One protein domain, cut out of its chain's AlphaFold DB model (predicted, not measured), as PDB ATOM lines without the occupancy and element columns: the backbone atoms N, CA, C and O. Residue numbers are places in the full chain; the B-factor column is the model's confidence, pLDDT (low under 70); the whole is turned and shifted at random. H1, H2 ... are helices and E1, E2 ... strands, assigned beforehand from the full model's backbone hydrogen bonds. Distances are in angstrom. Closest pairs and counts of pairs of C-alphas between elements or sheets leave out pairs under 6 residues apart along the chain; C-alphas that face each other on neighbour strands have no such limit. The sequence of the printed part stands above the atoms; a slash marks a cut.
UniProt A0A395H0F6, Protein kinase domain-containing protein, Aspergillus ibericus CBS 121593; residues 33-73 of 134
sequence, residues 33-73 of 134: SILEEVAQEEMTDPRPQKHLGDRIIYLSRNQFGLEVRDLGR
ATOM      1  N   SER A  33     -48.713 -37.786   3.715       89.19
ATOM      2  CA  SER A  33     -48.448 -36.507   3.032       89.19
ATOM      3  C   SER A  33     -47.618 -35.537   3.878       89.19
ATOM      4  O   SER A  33     -46.978 -34.647   3.335       89.19
ATOM      5  N   ILE A  34     -47.579 -35.730   5.199       87.31
ATOM      6  CA  ILE A  34     -46.741 -34.950   6.119       87.31
ATOM      7  C   ILE A  34     -45.257 -35.086   5.751       87.31
ATOM      8  O   ILE A  34     -44.497 -34.132   5.876       87.31
ATOM      9  N   LEU A  35     -44.828 -36.251   5.251       88.25
ATOM     10  CA  LEU A  35     -43.449 -36.442   4.795       88.25
ATOM     11  C   LEU A  35     -43.147 -35.620   3.537       88.25
ATOM     12  O   LEU A  35     -42.041 -35.103   3.399       88.25
ATOM     13  N   GLU A  36     -44.121 -35.494   2.634       89.81
ATOM     14  CA  GLU A  36     -43.990 -34.678   1.424       89.81
ATOM     15  C   GLU A  36     -43.942 -33.190   1.772       89.81
ATOM     16  O   GLU A  36     -43.070 -32.483   1.277       89.81
ATOM     17  N   GLU A  37     -44.819 -32.729   2.666       88.62
ATOM     18  CA  GLU A  37     -44.823 -31.353   3.174       88.62
ATOM     19  C   GLU A  37     -43.479 -30.998   3.814       88.62
ATOM     20  O   GLU A  37     -42.851 -30.015   3.435       88.62
ATOM     21  N   VAL A  38     -42.971 -31.864   4.692       87.56
ATOM     22  CA  VAL A  38     -41.662 -31.689   5.331       87.56
ATOM     23  C   VAL A  38     -40.527 -31.646   4.311       87.56
ATOM     24  O   VAL A  38     -39.604 -30.845   4.454       87.56
ATOM     25  N   ALA A  39     -40.574 -32.491   3.279       89.00
ATOM     26  CA  ALA A  39     -39.577 -32.472   2.216       89.00
ATOM     27  C   ALA A  39     -39.631 -31.161   1.412       89.00
ATOM     28  O   ALA A  39     -38.586 -30.580   1.124       89.00
ATOM     29  N   GLN A  40     -40.829 -30.664   1.089       90.38
ATOM     30  CA  GLN A  40     -41.014 -29.383   0.398       90.38
ATOM     31  C   GLN A  40     -40.567 -28.193   1.255       90.38
ATOM     32  O   GLN A  40     -39.904 -27.283   0.756       90.38
ATOM     33  N   GLU A  41     -40.866 -28.203   2.553       87.88
ATOM     34  CA  GLU A  41     -40.358 -27.203   3.494       87.88
ATOM     35  C   GLU A  41     -38.833 -27.202   3.534       87.88
ATOM     36  O   GLU A  41     -38.226 -26.143   3.496       87.88
ATOM     37  N   GLU A  42     -38.193 -28.372   3.574       87.44
ATOM     38  CA  GLU A  42     -36.730 -28.457   3.608       87.44
ATOM     39  C   GLU A  42     -36.081 -27.971   2.301       87.44
ATOM     40  O   GLU A  42     -34.954 -27.477   2.310       87.44
ATOM     41  N   MET A  43     -36.791 -28.077   1.173       87.44
ATOM     42  CA  MET A  43     -36.353 -27.517  -0.109       87.44
ATOM     43  C   MET A  43     -36.534 -25.997  -0.190       87.44
ATOM     44  O   MET A  43     -35.719 -25.323  -0.818       87.44
ATOM     45  N   THR A  44     -37.606 -25.462   0.396       92.25
ATOM     46  CA  THR A  44     -37.957 -24.033   0.306       92.25
ATOM     47  C   THR A  44     -37.302 -23.189   1.401       92.25
ATOM     48  O   THR A  44     -36.856 -22.078   1.120       92.25
ATOM     49  N   ASP A  45     -37.192 -23.724   2.616       89.56
ATOM     50  CA  ASP A  45     -36.544 -23.129   3.786       89.56
ATOM     51  C   ASP A  45     -35.600 -24.159   4.443       89.56
ATOM     52  O   ASP A  45     -35.965 -24.847   5.411       89.56
ATOM     53  N   PRO A  46     -34.384 -24.324   3.888       88.38
ATOM     54  CA  PRO A  46     -33.436 -25.308   4.382       88.38
ATOM     55  C   PRO A  46     -32.992 -24.990   5.809       88.38
ATOM     56  O   PRO A  46     -32.530 -23.886   6.115       88.38
ATOM     57  N   ARG A  47     -33.034 -26.000   6.686       88.06
ATOM     58  CA  ARG A  47     -32.456 -25.894   8.032       88.06
ATOM     59  C   ARG A  47     -30.948 -25.672   7.940       88.06
ATOM     60  O   ARG A  47     -30.356 -25.981   6.911       88.06
ATOM     61  N   PRO A  48     -30.292 -25.172   9.005       92.81
ATOM     62  CA  PRO A  48     -28.847 -24.977   9.007       92.81
ATOM     63  C   PRO A  48     -28.093 -26.186   8.440       92.81
ATOM     64  O   PRO A  48     -28.235 -27.311   8.926       92.81
ATOM     65  N   GLN A  49     -27.296 -25.937   7.404       92.94
ATOM     66  CA  GLN A  49     -26.514 -26.956   6.715       92.94
ATOM     67  C   GLN A  49     -25.032 -26.680   6.921       92.94
ATOM     68  O   GLN A  49     -24.572 -25.542   6.815       92.94
ATOM     69  N   LYS A  50     -24.257 -27.734   7.162       94.00
ATOM     70  CA  LYS A  50     -22.799 -27.665   7.133       94.00
ATOM     71  C   LYS A  50     -22.311 -28.224   5.807       94.00
ATOM     72  O   LYS A  50     -22.400 -29.425   5.563       94.00
ATOM     73  N   HIS A  51     -21.797 -27.338   4.962       94.50
ATOM     74  CA  HIS A  51     -21.237 -27.699   3.663       94.50
ATOM     75  C   HIS A  51     -19.783 -28.130   3.859       94.50
ATOM     76  O   HIS A  51     -18.945 -27.355   4.317       94.50
ATOM     77  N   LEU A  52     -19.508 -29.398   3.575       94.56
ATOM     78  CA  LEU A  52     -18.168 -29.965   3.462       94.56
ATOM     79  C   LEU A  52     -17.884 -30.191   1.971       94.56
ATOM     80  O   LEU A  52     -18.815 -30.278   1.174       94.56
ATOM     81  N   GLY A  53     -16.614 -30.284   1.575       95.62
ATOM     82  CA  GLY A  53     -16.259 -30.395   0.153       95.62
ATOM     83  C   GLY A  53     -16.895 -31.596  -0.565       95.62
ATOM     84  O   GLY A  53     -17.210 -31.501  -1.744       95.62
ATOM     85  N   ASP A  54     -17.110 -32.703   0.148       96.69
ATOM     86  CA  ASP A  54     -17.641 -33.970  -0.368       96.69
ATOM     87  C   ASP A  54     -19.112 -34.234  -0.011       96.69
ATOM     88  O   ASP A  54     -19.727 -35.141  -0.573       96.69
ATOM     89  N   ARG A  55     -19.688 -33.487   0.940       94.12
ATOM     90  CA  ARG A  55     -21.047 -33.737   1.437       94.12
ATOM     91  C   ARG A  55     -21.645 -32.543   2.158       94.12
ATOM     92  O   ARG A  55     -20.951 -31.698   2.713       94.12
ATOM     93  N   ILE A  56     -22.963 -32.555   2.261       92.88
ATOM     94  CA  ILE A  56     -23.708 -31.619   3.093       92.88
ATOM     95  C   ILE A  56     -24.227 -32.381   4.311       92.88
ATOM     96  O   ILE A  56     -24.781 -33.472   4.186       92.88
ATOM     97  N   ILE A  57     -24.014 -31.822   5.501       92.00
ATOM     98  CA  ILE A  57     -24.619 -32.311   6.741       92.00
ATOM     99  C   ILE A  57     -25.806 -31.407   7.049       92.00
ATOM    100  O   ILE A  57     -25.629 -30.213   7.297       92.00
ATOM    101  N   TYR A  58     -26.999 -31.987   7.040       88.38
ATOM    102  CA  TYR A  58     -28.250 -31.300   7.339       88.38
ATOM    103  C   TYR A  58     -28.574 -31.454   8.823       88.38
ATOM    104  O   TYR A  58     -28.423 -32.540   9.389       88.38
ATOM    105  N   LEU A  59     -29.027 -30.378   9.464       89.06
ATOM    106  CA  LEU A  59     -29.627 -30.488  10.788       89.06
ATOM    107  C   LEU A  59     -30.984 -31.197  10.669       89.06
ATOM    108  O   LEU A  59     -31.849 -30.751   9.921       89.06
ATOM    109  N   SER A  60     -31.175 -32.285  11.419       82.25
ATOM    110  CA  SER A  60     -32.435 -33.041  11.415       82.25
ATOM    111  C   SER A  60     -33.619 -32.176  11.856       82.25
ATOM    112  O   SER A  60     -33.550 -31.479  12.876       82.25
ATOM    113  N   ARG A  61     -34.735 -32.270  11.127       78.19
ATOM    114  CA  ARG A  61     -36.017 -31.688  11.534       78.19
ATOM    115  C   ARG A  61     -36.702 -32.650  12.498       78.19
ATOM    116  O   ARG A  61     -37.233 -33.673  12.095       78.19
ATOM    117  N   ASN A  62     -36.681 -32.315  13.784       75.69
ATOM    118  CA  ASN A  62     -37.224 -33.185  14.836       75.69
ATOM    119  C   ASN A  62     -38.668 -32.838  15.230       75.69
ATOM    120  O   ASN A  62     -39.239 -33.477  16.109       75.69
ATOM    121  N   GLN A  63     -39.254 -31.806  14.621       76.81
ATOM    122  CA  GLN A  63     -40.554 -31.273  15.010       76.81
ATOM    123  C   GLN A  63     -41.457 -31.192  13.782       76.81
ATOM    124  O   GLN A  63     -41.390 -30.247  13.005       76.81
ATOM    125  N   PHE A  64     -42.279 -32.225  13.617       79.38
ATOM    126  CA  PHE A  64     -43.164 -32.418  12.464       79.38
ATOM    127  C   PHE A  64     -44.583 -31.866  12.686       79.38
ATOM    128  O   PHE A  64     -45.481 -32.165  11.913       79.38
ATOM    129  N   GLY A  65     -44.823 -31.143  13.789       79.50
ATOM    130  CA  GLY A  65     -46.153 -30.612  14.124       79.50
ATOM    131  C   GLY A  65     -47.225 -31.678  14.396       79.50
ATOM    132  O   GLY A  65     -48.407 -31.357  14.407       79.50
ATOM    133  N   LEU A  66     -46.822 -32.933  14.612       83.81
ATOM    134  CA  LEU A  66     -47.736 -34.065  14.758       83.81
ATOM    135  C   LEU A  66     -48.515 -33.998  16.071       83.81
ATOM    136  O   LEU A  66     -47.926 -33.927  17.152       83.81
ATOM    137  N   GLU A  67     -49.835 -34.128  15.983       84.25
ATOM    138  CA  GLU A  67     -50.676 -34.419  17.135       84.25
ATOM    139  C   GLU A  67     -50.896 -35.932  17.288       84.25
ATOM    140  O   GLU A  67     -50.734 -36.722  16.359       84.25
ATOM    141  N   VAL A  68     -51.365 -36.360  18.467       80.19
ATOM    142  CA  VAL A  68     -51.706 -37.771  18.742       80.19
ATOM    143  C   VAL A  68     -52.704 -38.335  17.717       80.19
ATOM    144  O   VAL A  68     -52.674 -39.526  17.408       80.19
ATOM    145  N   ARG A  69     -53.575 -37.485  17.154       83.31
ATOM    146  CA  ARG A  69     -54.538 -37.877  16.112       83.31
ATOM    147  C   ARG A  69     -53.881 -38.248  14.780       83.31
ATOM    148  O   ARG A  69     -54.458 -39.059  14.057       83.31
ATOM    149  N   ASP A  70     -52.696 -37.717  14.496       86.44
ATOM    150  CA  ASP A  70     -51.942 -37.954  13.258       86.44
ATOM    151  C   ASP A  70     -51.076 -39.221  13.355       86.44
ATOM    152  O   ASP A  70     -50.616 -39.761  12.344       86.44
ATOM    153  N   LEU A  71     -50.908 -39.745  14.574       87.56
ATOM    154  CA  LEU A  71     -50.138 -40.946  14.876       87.56
ATOM    155  C   LEU A  71     -51.005 -42.205  14.780       87.56
ATOM    156  O   LEU A  71     -52.122 -42.314  15.296       87.56
ATOM    157  N   GLY A  72     -50.475 -43.178  14.060       88.25
ATOM    158  CA  GLY A  72     -51.069 -44.465  13.757       88.25
ATOM    159  C   GLY A  72     -50.717 -45.538  14.781       88.25
ATOM    160  O   GLY A  72     -50.483 -45.285  15.962       88.25
ATOM    161  N   ARG A  73     -50.743 -46.786  14.315       88.56
ATOM    162  CA  ARG A  73     -50.518 -47.961  15.158       88.56
ATOM    163  C   ARG A  73     -49.047 -48.027  15.609       88.56
ATOM    164  O   ARG A  73     -48.169 -47.852  14.768       88.56
TER     165      ARG A  73
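This is residues 33 to 73 of the 134 residues of the protein "Protein kinase domain-containing protein" of Aspergillus ibericus CBS 121593 (UniProt A0A395H0F6). A small two-stranded hairpin, E1 and E2, makes one end of a long, thin rod, and its tip, residues 51 to 56, sticks out free. H1 runs toward the hairpin, and after E2 the long unnamed stretch of residues 59 to 70 folds back past H1 to E3 at the far end. The printed part has 41 residues, with one named helix and three named strands in the order H1, E1, E2, E3; the two-stranded sheet, E1 - E2, is antiparallel, and the class is mixed, helices and strands. The whole is only just loose, close to extended, with a radius of gyration of the C-alphas of 13.2 A and spans of 42 by 18 by 14 A.

E1 is residues 49 to 51, 6.1 A from first to last C-alpha, and begins with C-alpha 49 at (-26.514, -26.956, 6.715). E2 is residues 56 to 58, 6.2 A long by the same measure. H1, residues 33 to 44, is the longest element at 16.5 A, from C-alpha 33 at (-48.448, -36.507, 3.032) to C-alpha 44 at (-37.957, -24.033, 0.306). E3 is residues 71 to 73, 7.0 A from first to last C-alpha, and ends with C-alpha 73 at (-50.518, -47.961, 15.158).

E1 and E2 are antiparallel neighbours and form a hairpin, with 166 degrees between their N-to-C directions. The C-alphas of Gln 49 and Tyr 58 face each other at 4.7 A, and those of Lys 50 and Ile 57 at 5.0 A. Across the pair, N 50 and O 57 are 2.8 A apart and N 57 and O 50 are 2.9 A apart, both within hydrogen-bond range. H1 is joined to E1 by a tight link of 4 residues, and H1 and E2 are apart. In H1 every O i to N i+4 pair is within hydrogen-bond range. E3 pairs with no named strand, and it is apart from H1, from E1 and from E2.

The two C-alphas farthest apart are those of Gly 53 and Arg 69, at 42.1 A, while the first and last printed C-alphas, of Ser 33 and Arg 73, are 16.8 A apart. The printed part runs from residue 33 to residue 73 with no cut. The link from E1 to E2 is tight, with 4 residues, and the link from E2 to E3 is long, with 12 residues. The C-alphas of residues 59 to 70 lie 4 to 20 A from the mean of all C-alphas. The mean pLDDT of the printed part is 87.9, and no printed residue is under 70.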